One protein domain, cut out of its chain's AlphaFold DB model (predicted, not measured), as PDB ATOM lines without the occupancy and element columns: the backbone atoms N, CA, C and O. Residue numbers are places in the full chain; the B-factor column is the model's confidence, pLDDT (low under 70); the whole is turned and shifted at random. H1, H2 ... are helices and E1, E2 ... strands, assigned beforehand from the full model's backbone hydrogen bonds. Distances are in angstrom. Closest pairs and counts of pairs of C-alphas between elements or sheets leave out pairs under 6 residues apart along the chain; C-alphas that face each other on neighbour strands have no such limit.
ATOM      1  N   PRO A  20       9.730 -21.840 -21.225       44.03
ATOM      2  CA  PRO A  20       9.737 -21.269 -22.561       44.03
ATOM      3  C   PRO A  20       8.389 -20.578 -22.810       44.03
ATOM      4  O   PRO A  20       7.350 -21.232 -22.916       44.03
ATOM      5  N   SER A  21       8.390 -19.246 -22.877       41.97
ATOM      6  CA  SER A  21       7.226 -18.468 -23.305       41.97
ATOM      7  C   SER A  21       7.273 -18.296 -24.826       41.97
ATOM      8  O   SER A  21       8.141 -17.626 -25.374       41.97
ATOM      9  N   HIS A  22       6.340 -18.931 -25.539       41.03
ATOM     10  CA  HIS A  22       6.277 -18.925 -27.008       41.03
ATOM     11  C   HIS A  22       5.553 -17.695 -27.591       41.03
ATOM     12  O   HIS A  22       4.739 -17.829 -28.509       41.03
ATOM     13  N   ARG A  23       5.824 -16.479 -27.105       41.16
ATOM     14  CA  ARG A  23       5.324 -15.254 -27.759       41.16
ATOM     15  C   ARG A  23       6.324 -14.745 -28.802       41.16
ATOM     16  O   ARG A  23       6.981 -13.744 -28.596       41.16
ATOM     17  N   GLY A  24       6.382 -15.440 -29.943       38.97
ATOM     18  CA  GLY A  24       6.929 -14.947 -31.218       38.97
ATOM     19  C   GLY A  24       8.432 -14.630 -31.260       38.97
ATOM     20  O   GLY A  24       8.839 -13.593 -30.776       38.97
ATOM     21  N   ARG A  25       9.225 -15.470 -31.949       48.56
ATOM     22  CA  ARG A  25      10.663 -15.328 -32.324       48.56
ATOM     23  C   ARG A  25      11.696 -14.958 -31.242       48.56
ATOM     24  O   ARG A  25      12.865 -15.255 -31.449       48.56
ATOM     25  N   LEU A  26      11.303 -14.373 -30.120       50.31
ATOM     26  CA  LEU A  26      12.146 -14.050 -28.983       50.31
ATOM     27  C   LEU A  26      12.142 -15.234 -28.019       50.31
ATOM     28  O   LEU A  26      11.088 -15.812 -27.732       50.31
ATOM     29  N   CYS A  27      13.324 -15.617 -27.544       56.41
ATOM     30  CA  CYS A  27      13.419 -16.508 -26.403       56.41
ATOM     31  C   CYS A  27      13.289 -15.681 -25.142       56.41
ATOM     32  O   CYS A  27      14.276 -15.139 -24.653       56.41
ATOM     33  N   ASP A  28      12.080 -15.601 -24.602       62.28
ATOM     34  CA  ASP A  28      11.915 -15.110 -23.242       62.28
ATOM     35  C   ASP A  28      12.470 -16.171 -22.289       62.28
ATOM     36  O   ASP A  28      11.876 -17.237 -22.091       62.28
ATOM     37  N   ILE A  29      13.653 -15.897 -21.739       64.62
ATOM     38  CA  ILE A  29      14.244 -16.705 -20.674       64.62
ATOM     39  C   ILE A  29      13.844 -16.066 -19.347       64.62
ATOM     40  O   ILE A  29      14.349 -15.001 -18.984       64.62
ATOM     41  N   ASP A  30      12.946 -16.730 -18.626       65.56
ATOM     42  CA  ASP A  30      12.590 -16.360 -17.260       65.56
ATOM     43  C   ASP A  30      13.564 -17.002 -16.273       65.56
ATOM     44  O   ASP A  30      13.698 -18.227 -16.201       65.56
ATOM     45  N   VAL A  31      14.248 -16.166 -15.492       65.88
ATOM     46  CA  VAL A  31      15.141 -16.614 -14.421       65.88
ATOM     47  C   VAL A  31      14.533 -16.212 -13.082       65.88
ATOM     48  O   VAL A  31      14.469 -15.025 -12.764       65.88
ATOM     49  N   ASP A  32      14.105 -17.207 -12.306       65.81
ATOM     50  CA  ASP A  32      13.682 -17.053 -10.910       65.81
ATOM     51  C   ASP A  32      14.842 -17.443  -9.988       65.81
ATOM     52  O   ASP A  32      15.426 -18.527 -10.115       65.81
ATOM     53  N   ILE A  33      15.212 -16.532  -9.091       65.00
ATOM     54  CA  ILE A  33      16.311 -16.725  -8.154       65.00
ATOM     55  C   ILE A  33      15.774 -16.509  -6.737       65.00
ATOM     56  O   ILE A  33      15.580 -15.363  -6.313       65.00
ATOM     57  N   PRO A  34      15.588 -17.585  -5.955       60.81
ATOM     58  CA  PRO A  34      15.238 -17.451  -4.552       60.81
ATOM     59  C   PRO A  34      16.485 -17.014  -3.777       60.81
ATOM     60  O   PRO A  34      17.417 -17.797  -3.552       60.81
ATOM     61  N   VAL A  35      16.519 -15.743  -3.372       63.19
ATOM     62  CA  VAL A  35      17.665 -15.175  -2.656       63.19
ATOM     63  C   VAL A  35      17.278 -14.740  -1.260       63.19
ATOM     64  O   VAL A  35      16.543 -13.784  -1.040       63.19
ATOM     65  N   ILE A  36      17.871 -15.429  -0.291       55.66
ATOM     66  CA  ILE A  36      17.709 -15.127   1.121       55.66
ATOM     67  C   ILE A  36      18.733 -14.035   1.483       55.66
ATOM     68  O   ILE A  36      19.939 -14.278   1.464       55.66
ATOM     69  N   ASN A  37      18.257 -12.838   1.843       58.41
ATOM     70  CA  ASN A  37      19.050 -11.695   2.340       58.41
ATOM     71  C   ASN A  37      19.958 -10.950   1.331       58.41
ATOM     72  O   ASN A  37      20.968 -10.366   1.740       58.41
ATOM     73  N   ALA A  38      19.622 -10.884   0.039       61.09
ATOM     74  CA  ALA A  38      20.308  -9.954  -0.867       61.09
ATOM     75  C   ALA A  38      19.815  -8.516  -0.654       61.09
ATOM     76  O   ALA A  38      18.683  -8.185  -0.983       61.09
ATOM     77  N   ARG A  39      20.675  -7.652  -0.100       62.16
ATOM     78  CA  ARG A  39      20.334  -6.245   0.195       62.16
ATOM     79  C   ARG A  39      20.962  -5.209  -0.741       62.16
ATOM     80  O   ARG A  39      20.527  -4.068  -0.724       62.16
ATOM     81  N   HIS A  40      21.980  -5.571  -1.525       66.25
ATOM     82  CA  HIS A  40      22.804  -4.594  -2.265       66.25
ATOM     83  C   HIS A  40      22.835  -4.842  -3.781       66.25
ATOM     84  O   HIS A  40      23.780  -4.453  -4.466       66.25
ATOM     85  N   GLY A  41      21.775  -5.460  -4.304       73.69
ATOM     86  CA  GLY A  41      21.600  -5.716  -5.728       73.69
ATOM     87  C   GLY A  41      22.086  -7.098  -6.156       73.69
ATOM     88  O   GLY A  41      23.118  -7.605  -5.703       73.69
ATOM     89  N   ILE A  42      21.304  -7.697  -7.046       82.19
ATOM     90  CA  ILE A  42      21.594  -8.973  -7.693       82.19
ATOM     91  C   ILE A  42      21.860  -8.687  -9.160       82.19
ATOM     92  O   ILE A  42      21.174  -7.877  -9.784       82.19
ATOM     93  N   TYR A  43      22.874  -9.331  -9.715       86.94
ATOM     94  CA  TYR A  43      23.171  -9.257 -11.136       86.94
ATOM     95  C   TYR A  43      23.554 -10.637 -11.657       86.94
ATOM     96  O   TYR A  43      23.983 -11.496 -10.894       86.94
ATOM     97  N   ALA A  44      23.406 -10.869 -12.954       86.75
ATOM     98  CA  ALA A  44      23.910 -12.067 -13.608       86.75
ATOM     99  C   ALA A  44      24.869 -11.692 -14.721       86.75
ATOM    100  O   ALA A  44      24.642 -10.729 -15.452       86.75
ATOM    101  N   SER A  45      25.922 -12.486 -14.859       89.31
ATOM    102  CA  SER A  45      26.734 -12.521 -16.070       89.31
ATOM    103  C   SER A  45      26.233 -13.644 -16.966       89.31
ATOM    104  O   SER A  45      26.069 -14.768 -16.484       89.31
ATOM    105  N   ILE A  46      26.022 -13.351 -18.245       88.12
ATOM    106  CA  ILE A  46      25.440 -14.299 -19.198       88.12
ATOM    107  C   ILE A  46      26.431 -14.567 -20.317       88.12
ATOM    108  O   ILE A  46      26.865 -13.652 -21.010       88.12
ATOM    109  N   ILE A  47      26.783 -15.830 -20.505       89.25
ATOM    110  CA  ILE A  47      27.536 -16.289 -21.664       89.25
ATOM    111  C   ILE A  47      26.506 -16.758 -22.680       89.25
ATOM    112  O   ILE A  47      25.833 -17.763 -22.459       89.25
ATOM    113  N   THR A  48      26.379 -16.005 -23.767       87.50
ATOM    114  CA  THR A  48      25.550 -16.391 -24.908       87.50
ATOM    115  C   THR A  48      26.318 -17.357 -25.816       87.50
ATOM    116  O   THR A  48      27.560 -17.401 -25.749       87.50
ATOM    117  N   PRO A  49      25.624 -18.093 -26.701       85.12
ATOM    118  CA  PRO A  49      26.274 -18.927 -27.700       85.12
ATOM    119  C   PRO A  49      27.355 -18.169 -28.484       85.12
ATOM    120  O   PRO A  49      28.454 -18.682 -28.675       85.12
ATOM    121  N   GLU A  50      27.109 -16.931 -28.910       84.00
ATOM    122  CA  GLU A  50      28.054 -16.128 -29.702       84.00
ATOM    123  C   GLU A  50      29.338 -15.853 -28.927       84.00
ATOM    124  O   GLU A  50      30.440 -16.036 -29.441       84.00
ATOM    125  N   ILE A  51      29.197 -15.442 -27.665       86.31
ATOM    126  CA  ILE A  51      30.322 -15.118 -26.787       86.31
ATOM    127  C   ILE A  51      31.151 -16.369 -26.498       86.31
ATOM    128  O   ILE A  51      32.379 -16.282 -26.383       86.31
ATOM    129  N   ALA A  52      30.505 -17.535 -26.395       85.88
ATOM    130  CA  ALA A  52      31.184 -18.817 -26.246       85.88
ATOM    131  C   ALA A  52      32.036 -19.163 -27.481       85.88
ATOM    132  O   ALA A  52      33.172 -19.610 -27.315       85.88
ATOM    133  N   HIS A  53      31.540 -18.887 -28.693       84.06
ATOM    134  CA  HIS A  53      32.261 -19.142 -29.949       84.06
ATOM    135  C   HIS A  53      33.405 -18.152 -30.221       84.06
ATOM    136  O   HIS A  53      34.317 -18.461 -30.981       84.06
ATOM    137  N   GLN A  54      33.404 -16.982 -29.582       85.25
ATOM    138  CA  GLN A  54      34.451 -15.960 -29.727       85.25
ATOM    139  C   GLN A  54      35.587 -16.092 -28.698       85.25
ATOM    140  O   GLN A  54      36.254 -15.111 -28.353       85.25
ATOM    141  N   ARG A  55      35.801 -17.291 -28.148       85.31
ATOM    142  CA  ARG A  55      36.903 -17.540 -27.213       85.31
ATOM    143  C   ARG A  55      38.189 -17.869 -27.960       85.31
ATOM    144  O   ARG A  55      38.190 -18.625 -28.924       85.31
ATOM    145  N   ASN A  56      39.302 -17.319 -27.484       83.88
ATOM    146  CA  ASN A  56      40.621 -17.688 -27.980       83.88
ATOM    147  C   ASN A  56      41.037 -19.086 -27.493       83.88
ATOM    148  O   ASN A  56      40.402 -19.684 -26.627       83.88
ATOM    149  N   GLU A  57      42.174 -19.569 -27.989       87.38
ATOM    150  CA  GLU A  57      42.759 -20.870 -27.620       87.38
ATOM    151  C   GLU A  57      43.028 -21.028 -26.113       87.38
ATOM    152  O   GLU A  57      43.133 -22.138 -25.601       87.38
ATOM    153  N   ARG A  58      43.137 -19.913 -25.384       87.12
ATOM    154  CA  ARG A  58      43.335 -19.881 -23.930       87.12
ATOM    155  C   ARG A  58      42.015 -19.777 -23.151       87.12
ATOM    156  O   ARG A  58      42.045 -19.657 -21.931       87.12
ATOM    157  N   GLY A  59      40.872 -19.799 -23.837       78.94
ATOM    158  CA  GLY A  59      39.532 -19.761 -23.252       78.94
ATOM    159  C   GLY A  59      39.013 -18.368 -22.881       78.94
ATOM    160  O   GLY A  59      37.929 -18.278 -22.299       78.94
ATOM    161  N   TYR A  60      39.730 -17.289 -23.213       78.88
ATOM    162  CA  TYR A  60      39.272 -15.916 -22.973       78.88
ATOM    163  C   TYR A  60      38.354 -15.456 -24.100       78.88
ATOM    164  O   TYR A  60      38.699 -15.616 -25.269       78.88
ATOM    165  N   SER A  61      37.214 -14.857 -23.754       80.25
ATOM    166  CA  SER A  61      36.334 -14.239 -24.748       80.25
ATOM    167  C   SER A  61      36.938 -12.935 -25.269       80.25
ATOM    168  O   SER A  61      37.552 -12.184 -24.509       80.25
ATOM    169  N   TRP A  62      36.764 -12.664 -26.562       80.38
ATOM    170  CA  TRP A  62      37.102 -11.371 -27.163       80.38
ATOM    171  C   TRP A  62      36.110 -10.263 -26.815       80.38
ATOM    172  O   TRP A  62      36.437  -9.087 -26.961       80.38
ATOM    173  N   GLN A  63      34.923 -10.627 -26.332       82.50
ATOM    174  CA  GLN A  63      33.902  -9.686 -25.899       82.50
ATOM    175  C   GLN A  63      33.711  -9.761 -24.381       82.50
ATOM    176  O   GLN A  63      33.827 -10.836 -23.784       82.50
ATOM    177  N   PRO A  64      33.420  -8.628 -23.721       82.12
ATOM    178  CA  PRO A  64      33.053  -8.650 -22.315       82.12
ATOM    179  C   PRO A  64      31.749  -9.432 -22.134       82.12
ATOM    180  O   PRO A  64      30.809  -9.289 -22.914       82.12
ATOM    181  N   THR A  65      31.674 -10.243 -21.079       85.75
ATOM    182  CA  THR A  65      30.435 -10.945 -20.734       85.75
ATOM    183  C   THR A  65      29.371  -9.923 -20.316       85.75
ATOM    184  O   THR A  65      29.610  -9.168 -19.364       85.75
ATOM    185  N   PRO A  66      28.202  -9.879 -20.978       85.69
ATOM    186  CA  PRO A  66      27.132  -8.966 -20.621       85.69
ATOM    187  C   PRO A  66      26.678  -9.231 -19.189       85.69
ATOM    188  O   PRO A  66      26.613 -10.376 -18.729       85.69
ATOM    189  N   THR A  67      26.383  -8.143 -18.483       87.62
ATOM    190  CA  THR A  67      25.893  -8.172 -17.106       87.62
ATOM    191  C   THR A  67      24.507  -7.556 -17.054       87.62
ATOM    192  O   THR A  67      24.287  -6.479 -17.603       87.62
ATOM    193  N   ILE A  68      23.582  -8.236 -16.386       85.56
ATOM    194  CA  ILE A  68      22.196  -7.798 -16.233       85.56
ATOM    195  C   ILE A  68      21.909  -7.636 -14.757       85.56
ATOM    196  O   ILE A  68      22.189  -8.534 -13.965       85.56
ATOM    197  N   HIS A  69      21.356  -6.488 -14.390       84.62
ATOM    198  CA  HIS A  69      20.944  -6.205 -13.027       84.62
ATOM    199  C   HIS A  69      19.492  -6.634 -12.846       84.62
ATOM    200  O   HIS A  69      18.621  -6.187 -13.590       84.62
ATOM    201  N   PHE A  70      19.239  -7.488 -11.860       80.50
ATOM    202  CA  PHE A  70      17.881  -7.866 -11.492       80.50
ATOM    203  C   PHE A  70      17.239  -6.709 -10.741       80.50
ATOM    204  O   PHE A  70      17.905  -5.980  -9.995       80.50
ATOM    205  N   ARG A  71      15.929  -6.562 -10.918       74.88
ATOM    206  CA  ARG A  71      15.108  -5.664 -10.110       74.88
ATOM    207  C   ARG A  71      14.377  -6.487  -9.048       74.88
ATOM    208  O   ARG A  71      13.981  -7.611  -9.348       74.88
ATOM    209  N   PRO A  72      14.237  -5.971  -7.816       69.88
ATOM    210  CA  PRO A  72      13.425  -6.649  -6.819       69.88
ATOM    211  C   PRO A  72      11.972  -6.622  -7.290       69.88
ATOM    212  O   PRO A  72      11.505  -5.595  -7.794       69.88
ATOM    213  N   GLU A  73      11.265  -7.736  -7.144       68.44
ATOM    214  CA  GLU A  73       9.831  -7.761  -7.404       68.44
ATOM    215  C   GLU A  73       9.108  -7.055  -6.252       68.44
ATOM    216  O   GLU A  73       9.364  -7.342  -5.083       68.44
ATOM    217  N   ALA A  74       8.248  -6.085  -6.580       57.66
ATOM    218  CA  ALA A  74       7.703  -5.124  -5.613       57.66
ATOM    219  C   ALA A  74       6.901  -5.768  -4.464       57.66
ATOM    220  O   ALA A  74       6.797  -5.165  -3.399       57.66
ATOM    221  N   ASP A  75       6.393  -6.986  -4.668       59.72
ATOM    222  CA  ASP A  75       5.522  -7.696  -3.725       59.72
ATOM    223  C   ASP A  75       6.166  -8.941  -3.083       59.72
ATOM    224  O   ASP A  75       5.534  -9.601  -2.255       59.72
ATOM    225  N   MET A  76       7.418  -9.285  -3.424       59.03
ATOM    226  CA  MET A  76       8.088 -10.484  -2.902       59.03
ATOM    227  C   MET A  76       9.467 -10.154  -2.320       59.03
ATOM    228  O   MET A  76      10.471 -10.128  -3.024       59.03
ATOM    229  N   ASP A  77       9.545 -10.011  -0.992       61.75
ATOM    230  CA  ASP A  77      10.769  -9.672  -0.234       61.75
ATOM    231  C   ASP A  77      11.968 -10.634  -0.437       61.75
ATOM    232  O   ASP A  77      13.058 -10.401   0.096       61.75
ATOM    233  N   GLN A  78      11.793 -11.755  -1.146       65.56
ATOM    234  CA  GLN A  78      12.789 -12.831  -1.266       65.56
ATOM    235  C   GLN A  78      12.879 -13.474  -2.660       65.56
ATOM    236  O   GLN A  78      13.627 -14.443  -2.826       65.56
ATOM    237  N   GLN A  79      12.160 -12.956  -3.661       67.50
ATOM    238  CA  GLN A  79      12.241 -13.452  -5.037       67.50
ATOM    239  C   GLN A  79      12.694 -12.343  -5.980       67.50
ATOM    240  O   GLN A  79      12.223 -11.209  -5.928       67.50
ATOM    241  N   TRP A  80      13.677 -12.681  -6.809       71.94
ATOM    242  CA  TRP A  80      14.181 -11.809  -7.856       71.94
ATOM    243  C   TRP A  80      13.913 -12.500  -9.179       71.94
ATOM    244  O   TRP A  80      14.487 -13.557  -9.450       71.94
ATOM    245  N   GLN A  81      13.049 -11.891  -9.983       72.62
ATOM    246  CA  GLN A  81      12.713 -12.375 -11.309       72.62
ATOM    247  C   GLN A  81      13.190 -11.377 -12.359       72.62
ATOM    248  O   GLN A  81      13.061 -10.163 -12.203       72.62
ATOM    249  N   GLN A  82      13.754 -11.899 -13.442       73.50
ATOM    250  CA  GLN A  82      14.065 -11.113 -14.626       73.50
ATOM    251  C   GLN A  82      13.764 -11.946 -15.868       73.50
ATOM    252  O   GLN A  82      14.271 -13.061 -16.007       73.50
ATOM    253  N   SER A  83      12.975 -11.372 -16.773       74.62
ATOM    254  CA  SER A  83      12.800 -11.893 -18.127       74.62
ATOM    255  C   SER A  83      13.878 -11.311 -19.033       74.62
ATOM    256  O   SER A  83      14.200 -10.116 -18.972       74.62
ATOM    257  N   LEU A  84      14.462 -12.173 -19.856       73.69
ATOM    258  CA  LEU A  84      15.581 -11.857 -20.730       73.69
ATOM    259  C   LEU A  84      15.166 -12.047 -22.190       73.69
ATOM    260  O   LEU A  84      15.364 -13.118 -22.746       73.69
ATOM    261  N   SER A  85      14.602 -11.008 -22.806       69.38
ATOM    262  CA  SER A  85      14.078 -11.061 -24.182       69.38
ATOM    263  C   SER A  85      15.096 -10.666 -25.259       69.38
ATOM    264  O   SER A  85      14.882 -10.890 -26.446       69.38
ATOM    265  N   GLN A  86      16.229 -10.085 -24.861       69.44
ATOM    266  CA  GLN A  86      17.275  -9.589 -25.769       69.44
ATOM    267  C   GLN A  86      18.143 -10.691 -26.401       69.44
ATOM    268  O   GLN A  86      19.072 -10.393 -27.148       69.44
ATOM    269  N   PHE A  87      17.888 -11.956 -26.067       73.88
ATOM    270  CA  PHE A  87      18.665 -13.092 -26.542       73.88
ATOM    271  C   PHE A  87      17.894 -13.824 -27.635       73.88
ATOM    272  O   PHE A  87      16.881 -14.475 -27.383       73.88
ATOM    273  N   THR A  88      18.368 -13.681 -28.870       74.31
ATOM    274  CA  THR A  88      17.649 -14.120 -30.071       74.31
ATOM    275  C   THR A  88      18.260 -15.347 -30.728       74.31
ATOM    276  O   THR A  88      17.769 -15.750 -31.773       74.31
ATOM    277  N   THR A  89      19.310 -15.938 -30.165       81.19
ATOM    278  CA  THR A  89      20.074 -16.993 -30.843       81.19
ATOM    279  C   THR A  89      19.845 -18.348 -30.210       81.19
ATOM    280  O   THR A  89      19.892 -18.491 -28.988       81.19
ATOM    281  N   THR A  90      19.647 -19.367 -31.039       84.00
ATOM    282  CA  THR A  90      19.537 -20.750 -30.567       84.00
ATOM    283  C   THR A  90      20.869 -21.235 -29.997       84.00
ATOM    284  O   THR A  90      21.914 -21.027 -30.621       84.00
ATOM    285  N   GLY A  91      20.842 -21.956 -28.879       84.81
ATOM    286  CA  GLY A  91      22.022 -22.616 -28.325       84.81
ATOM    287  C   GLY A  91      22.073 -22.621 -26.802       84.81
ATOM    288  O   GLY A  91      21.094 -22.306 -26.128       84.81
ATOM    289  N   GLU A  92      23.241 -22.989 -26.281       86.75
ATOM    290  CA  GLU A  92      23.498 -23.082 -24.848       86.75
ATOM    291  C   GLU A  92      23.838 -21.703 -24.257       86.75
ATOM    292  O   GLU A  92      24.800 -21.046 -24.666       86.75
ATOM    293  N   TYR A  93      23.065 -21.283 -23.260       86.25
ATOM    294  CA  TYR A  93      23.313 -20.096 -22.451       86.25
ATOM    295  C   TYR A  93      23.804 -20.514 -21.072       86.25
ATOM    296  O   TYR A  93      23.163 -21.326 -20.408       86.25
ATOM    297  N   ALA A  94      24.892 -19.910 -20.596       88.44
ATOM    298  CA  ALA A  94      25.345 -20.086 -19.219       88.44
ATOM    299  C   ALA A  94      25.138 -18.795 -18.421       88.44
ATOM    300  O   ALA A  94      25.703 -17.747 -18.738       88.44
ATOM    301  N   ILE A  95      24.328 -18.875 -17.368       86.75
ATOM    302  CA  ILE A  95      23.939 -17.756 -16.513       86.75
ATOM    303  C   ILE A  95      24.578 -17.946 -15.142       86.75
ATOM    304  O   ILE A  95      24.282 -18.904 -14.431       86.75
ATOM    305  N   THR A  96      25.425 -17.003 -14.738       88.38
ATOM    306  CA  THR A  96      26.020 -16.989 -13.398       88.38
ATOM    307  C   THR A  96      25.459 -15.823 -12.609       88.38
ATOM    308  O   THR A  96      25.734 -14.662 -12.919       88.38
ATOM    309  N   VAL A  97      24.699 -16.138 -11.565       86.12
ATOM    310  CA  VAL A  97      24.136 -15.153 -10.639       86.12
ATOM    311  C   VAL A  97      25.199 -14.709  -9.647       86.12
ATOM    312  O   VAL A  97      25.950 -15.523  -9.103       86.12
ATOM    313  N   LYS A  98      25.242 -13.407  -9.389       86.62
ATOM    314  CA  LYS A  98      26.190 -12.763  -8.494       86.62
ATOM    315  C   LYS A  98      25.473 -11.774  -7.588       86.62
ATOM    316  O   LYS A  98      24.542 -11.073  -7.984       86.62
ATOM    317  N   THR A  99      25.942 -11.699  -6.353       85.75
ATOM    318  CA  THR A  99      25.459 -10.731  -5.367       85.75
ATOM    319  C   THR A  99      26.643  -9.997  -4.779       85.75
ATOM    320  O   THR A  99      27.644 -10.628  -4.427       85.75
ATOM    321  N   LYS A 100      26.515  -8.683  -4.625       82.50
ATOM    322  CA  LYS A 100      27.494  -7.866  -3.912       82.50
ATOM    323  C   LYS A 100      27.007  -7.643  -2.484       82.50
ATOM    324  O   LYS A 100      25.818  -7.425  -2.270       82.50
ATOM    325  N   ASP A 101      27.897  -7.722  -1.501       76.31
ATOM    326  CA  ASP A 101      27.579  -7.347  -0.123       76.31
ATOM    327  C   ASP A 101      27.934  -5.877   0.182       76.31
ATOM    328  O   ASP A 101      28.537  -5.176  -0.631       76.31
ATOM    329  N   HIS A 102      27.558  -5.409   1.377       76.75
ATOM    330  CA  HIS A 102      27.873  -4.059   1.870       76.75
ATOM    331  C   HIS A 102      29.374  -3.718   1.900       76.75
ATOM    332  O   HIS A 102      29.735  -2.549   1.804       76.75
ATOM    333  N   ASN A 103      30.244  -4.722   2.015       78.94
ATOM    334  CA  ASN A 103      31.696  -4.559   2.061       78.94
ATOM    335  C   ASN A 103      32.326  -4.658   0.662       78.94
ATOM    336  O   ASN A 103      33.542  -4.575   0.518       78.94
ATOM    337  N   GLY A 104      31.505  -4.845  -0.375       76.88
ATOM    338  CA  GLY A 104      31.937  -4.991  -1.754       76.88
ATOM    339  C   GLY A 104      32.404  -6.394  -2.136       76.88
ATOM    340  O   GLY A 104      32.858  -6.563  -3.267       76.88
ATOM    341  N   PHE A 105      32.267  -7.398  -1.265       78.25
ATOM    342  CA  PHE A 105      32.552  -8.782  -1.630       78.25
ATOM    343  C   PHE A 105      31.481  -9.311  -2.576       78.25
ATOM    344  O   PHE A 105      30.280  -9.167  -2.338       78.25
ATOM    345  N   ILE A 106      31.941  -9.960  -3.641       83.00
ATOM    346  CA  ILE A 106      31.088 -10.611  -4.627       83.00
ATOM    347  C   ILE A 106      30.999 -12.091  -4.272       83.00
ATOM    348  O   ILE A 106      32.014 -12.757  -4.067       83.00
ATOM    349  N   ARG A 107      29.772 -12.603  -4.204       83.19
ATOM    350  CA  ARG A 107      29.482 -14.037  -4.138       83.19
ATOM    351  C   ARG A 107      28.858 -14.463  -5.450       83.19
ATOM    352  O   ARG A 107      28.017 -13.741  -5.980       83.19
ATOM    353  N   GLU A 108      29.263 -15.624  -5.942       84.94
ATOM    354  CA  GLU A 108      28.783 -16.192  -7.199       84.94
ATOM    355  C   GLU A 108      28.094 -17.531  -6.924       84.94
ATOM    356  O   GLU A 108      28.566 -18.315  -6.094       84.94
ATOM    357  N   ALA A 109      26.967 -17.765  -7.592       83.12
ATOM    358  CA  ALA A 109      26.301 -19.062  -7.628       83.12
ATOM    359  C   ALA A 109      27.001 -20.003  -8.619       83.12
ATOM    360  O   ALA A 109      27.837 -19.577  -9.425       83.12
ATOM    361  N   LYS A 110      26.627 -21.284  -8.609       81.00
ATOM    362  CA  LYS A 110      26.997 -22.191  -9.691       81.00
ATOM    363  C   LYS A 110      26.335 -21.708 -10.994       81.00
ATOM    364  O   LYS A 110      25.180 -21.282 -10.963       81.00
ATOM    365  N   PRO A 111      27.036 -21.772 -12.140       84.00
ATOM    366  CA  PRO A 111      26.429 -21.444 -13.423       84.00
ATOM    367  C   PRO A 111      25.219 -22.340 -13.709       84.00
ATOM    368  O   PRO A 111      25.288 -23.561 -13.536       84.00
ATOM    369  N   ILE A 112      24.133 -21.721 -14.159       84.44
ATOM    370  CA  ILE A 112      22.932 -22.389 -14.657       84.44
ATOM    371  C   ILE A 112      23.027 -22.418 -16.177       84.44
ATOM    372  O   ILE A 112      23.199 -21.374 -16.804       84.44
ATOM    373  N   THR A 113      22.901 -23.605 -16.757       84.62
ATOM    374  CA  THR A 113      22.900 -23.792 -18.208       84.62
ATOM    375  C   THR A 113      21.468 -23.915 -18.717       84.62
ATOM    376  O   THR A 113      20.670 -24.657 -18.141       84.62
ATOM    377  N   ILE A 114      21.138 -23.182 -19.778       82.00
ATOM    378  CA  ILE A 114      19.822 -23.176 -20.417       82.00
ATOM    379  C   ILE A 114      20.009 -23.385 -21.916       82.00
ATOM    380  O   ILE A 114      20.675 -22.590 -22.572       82.00
ATOM    381  N   ASP A 115      19.370 -24.418 -22.459       81.50
ATOM    382  CA  ASP A 115      19.312 -24.643 -23.900       81.50
ATOM    383  C   ASP A 115      18.115 -23.904 -24.500       81.50
ATOM    384  O   ASP A 115      16.955 -24.268 -24.278       81.50
ATOM    385  N   ALA A 116      18.395 -22.854 -25.270       79.69
ATOM    386  CA  ALA A 116      17.384 -22.121 -26.013       79.69
ATOM    387  C   ALA A 116      17.174 -22.771 -27.387       79.69
ATOM    388  O   ALA A 116      18.071 -22.791 -28.233       79.69
ATOM    389  N   THR A 117      15.972 -23.299 -27.612       75.75
ATOM    390  CA  THR A 117      15.567 -23.927 -28.885       75.75
ATOM    391  C   THR A 117      14.789 -22.987 -29.805       75.75
ATOM    392  O   THR A 117      14.538 -23.323 -30.961       75.75
ATOM    393  N   CYS A 118      14.405 -21.814 -29.305       65.69
ATOM    394  CA  CYS A 118      13.840 -20.713 -30.076       65.69
ATOM    395  C   CYS A 118      14.954 -19.760 -30.553       65.69
ATOM    396  O   CYS A 118      16.071 -19.798 -30.038       65.69
ATOM    397  N   GLY A 119      14.649 -18.901 -31.527       69.56
ATOM    398  CA  GLY A 119      15.584 -17.900 -32.044       69.56
ATOM    399  C   GLY A 119      16.193 -18.248 -33.404       69.56
ATOM    400  O   GLY A 119      15.845 -19.250 -34.032       69.56
ATOM    401  N   ASP A 120      17.096 -17.390 -33.860       72.69
ATOM    402  CA  ASP A 120      17.839 -17.539 -35.100       72.69
ATOM    403  C   ASP A 120      19.043 -18.466 -34.896       72.69
ATOM    404  O   ASP A 120      19.721 -18.447 -33.864       72.69
ATOM    405  N   GLN A 121      19.326 -19.296 -35.899       74.88
ATOM    406  CA  GLN A 121      20.550 -20.088 -35.899       74.88
ATOM    407  C   GLN A 121      21.751 -19.186 -36.162       74.88
ATOM    408  O   GLN A 121      21.713 -18.316 -37.034       74.88
ATOM    409  N   MET A 122      22.847 -19.432 -35.445       72.56
ATOM    410  CA  MET A 122      24.088 -18.708 -35.673       72.56
ATOM    411  C   MET A 122      24.675 -19.114 -37.029       72.56
ATOM    412  O   MET A 122      25.177 -20.223 -37.208       72.56
ATOM    413  N   ILE A 123      24.591 -18.215 -38.007       73.31
ATOM    414  CA  ILE A 123      25.220 -18.393 -39.316       73.31
ATOM    415  C   ILE A 123      26.572 -17.688 -39.267       73.31
ATOM    416  O   ILE A 123      26.641 -16.484 -39.034       73.31
ATOM    417  N   HIS A 124      27.657 -18.426 -39.494       75.75
ATOM    418  CA  HIS A 124      28.998 -17.847 -39.551       75.75
ATOM    419  C   HIS A 124      29.369 -17.429 -40.978       75.75
ATOM    420  O   HIS A 124      28.976 -18.111 -41.934       75.75
ATOM    421  N   PRO A 125      30.164 -16.352 -41.147       82.81
ATOM    422  CA  PRO A 125      30.785 -16.063 -42.426       82.81
ATOM    423  C   PRO A 125      31.598 -17.270 -42.881       82.81
ATOM    424  O   PRO A 125      32.394 -17.816 -42.114       82.81
ATOM    425  N   ARG A 126      31.405 -17.688 -44.128       85.38
ATOM    426  CA  ARG A 126      32.144 -18.816 -44.697       85.38
ATOM    427  C   ARG A 126      32.713 -18.443 -46.049       85.38
ATOM    428  O   ARG A 126      32.032 -17.834 -46.870       85.38
ATOM    429  N   PHE A 127      33.957 -18.834 -46.277       89.62
ATOM    430  CA  PHE A 127      34.564 -18.757 -47.593       89.62
ATOM    431  C   PHE A 127      34.313 -20.075 -48.321       89.62
ATOM    432  O   PHE A 127      34.706 -21.135 -47.835       89.62
ATOM    433  N   ASP A 128      33.634 -20.017 -49.460       91.00
ATOM    434  CA  ASP A 128      33.481 -21.165 -50.344       91.00
ATOM    435  C   ASP A 128      34.661 -21.198 -51.317       91.00
ATOM    436  O   ASP A 128      34.788 -20.363 -52.213       91.00
ATOM    437  N   SER A 129      35.545 -22.178 -51.133       92.31
ATOM    438  CA  SER A 129      36.743 -22.340 -51.956       92.31
ATOM    439  C   SER A 129      36.443 -22.732 -53.401       92.31
ATOM    440  O   SER A 129      37.281 -22.494 -54.265       92.31
ATOM    441  N   ASN A 130      35.277 -23.327 -53.678       94.62
ATOM    442  CA  ASN A 130      34.906 -23.748 -55.029       94.62
ATOM    443  C   ASN A 130      34.439 -22.562 -55.872       94.62
ATOM    444  O   ASN A 130      34.720 -22.498 -57.066       94.62
ATOM    445  N   THR A 131      33.736 -21.618 -55.248       94.75
ATOM    446  CA  THR A 131      33.216 -20.413 -55.909       94.75
ATOM    447  C   THR A 131      34.098 -19.184 -55.684       94.75
ATOM    448  O   THR A 131      33.872 -18.153 -56.310       94.75
ATOM    449  N   GLN A 132      35.108 -19.283 -54.812       95.00
ATOM    450  CA  GLN A 132      35.925 -18.167 -54.319       95.00
ATOM    451  C   GLN A 132      35.091 -17.020 -53.724       95.00
ATOM    452  O   GLN A 132      35.524 -15.866 -53.708       95.00
ATOM    453  N   MET A 133      33.892 -17.324 -53.225       92.19
ATOM    454  CA  MET A 133      32.984 -16.333 -52.661       92.19
ATOM    455  C   MET A 133      32.995 -16.372 -51.136       92.19
ATOM    456  O   MET A 133      32.903 -17.427 -50.506       92.19
ATOM    457  N   LEU A 134      33.057 -15.186 -50.530       91.75
ATOM    458  CA  LEU A 134      32.801 -15.009 -49.108       91.75
ATOM    459  C   LEU A 134      31.296 -14.823 -48.893       91.75
ATOM    460  O   LEU A 134      30.718 -13.812 -49.289       91.75
ATOM    461  N   HIS A 135      30.665 -15.791 -48.242       87.81
ATOM    462  CA  HIS A 135      29.288 -15.678 -47.784       87.81
ATOM    463  C   HIS A 135      29.279 -14.974 -46.430       87.81
ATOM    464  O   HIS A 135      29.707 -15.556 -45.433       87.81
ATOM    465  N   ILE A 136      28.795 -13.733 -46.397       84.25
ATOM    466  CA  ILE A 136      28.578 -12.973 -45.163       84.25
ATOM    467  C   ILE A 136      27.072 -12.998 -44.860       84.25
ATOM    468  O   ILE A 136      26.287 -12.624 -45.735       84.25
TER     469      ILE A 136
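This is residues 20 to 136 of the 171 residues of an uncharacterized protein of Gammaproteobacteria bacterium (UniProt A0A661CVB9). This is a small, loose sandwich: the two-stranded sheet of E1 and E4 is partly face to face with a strongly twisted five-stranded sheet of E2, E3, E5, E6 and E7. The short helix H1 sits at one end of the larger sheet, and beyond it the last stretch leads away to the hairpin E8 and E9, whose residues 128 to 133 stick out and lengthen the whole. The printed part has 117 residues with one named helix and nine named strands, in the order E1, E2, H1, E3, E4, E5, E6, E7, E8, E9; the neighbour strands are antiparallel. The class is mostly strand, though under half of the residues are in named elements. The whole is loose, with a radius of gyration of the C-alphas of 17.7 A, and flat, spanning 61 by 37 by 17 A.

Start at E1, residues 29 to 34, and look across to E4, residues 79 to 84: they are antiparallel, with N 31 and O 82 3.1 A apart. Next, E2, residues 42 to 47, has E3, residues 67 to 69, on one side, where N 44 and O 68 are 2.8 A apart. On the other side of E2 is E5, residues 91 to 100, with N 98 and O 43 2.7 A apart. The closest C-alphas of E2 and E4 are those of Ile 42 and Trp 80, 7.9 A apart; E1 and E5 are only just apart, at 8.4 A. H1, residues 49 to 53, is on the larger sheet and stands at the sheet's level, at a height of 1.2 A; its closest C-alpha to E5 is Pro 49, 5.7 A from that of Gly 91. In H1 every O i to N i+4 pair is within hydrogen-bond range. E5 pairs in staggered fashion: E6, residues 106 to 108, forms a hairpin with it, N 99 and O 107 being 2.9 A apart, and E7, residues 112 to 116, is on the same side of E5, N 93 and O 114 being 2.8 A apart. Last, E8, residues 126 to 128, and E9, residues 133 to 135, form a hairpin, with N 135 and O 126 2.8 A apart; both are apart from E5.

Find C-alpha 29 at (14.244, -16.705, -20.674), where E1 begins and runs 16.2 A. E2 runs 16.9 A and E4 16.1 A. E5, the longest strand, runs 29.0 A from C-alpha 91 at (22.022, -22.616, -28.325), and E7 runs 12.6 A. H1, E3, E6, E8 and E9 are shorter; E9 ends at C-alpha 135, (29.288, -15.678, -47.784).

The C-alphas farthest apart are those of Asp 77 and Asn 130, 61.5 A. The printed part has no cut, and the link from H1 to E3, residues 54 to 66, is long. The mean pLDDT of the printed part is 76.4; look for values under 70 at residues 20 to 40, 72 to 79, 85 to 86 and 118 to 119.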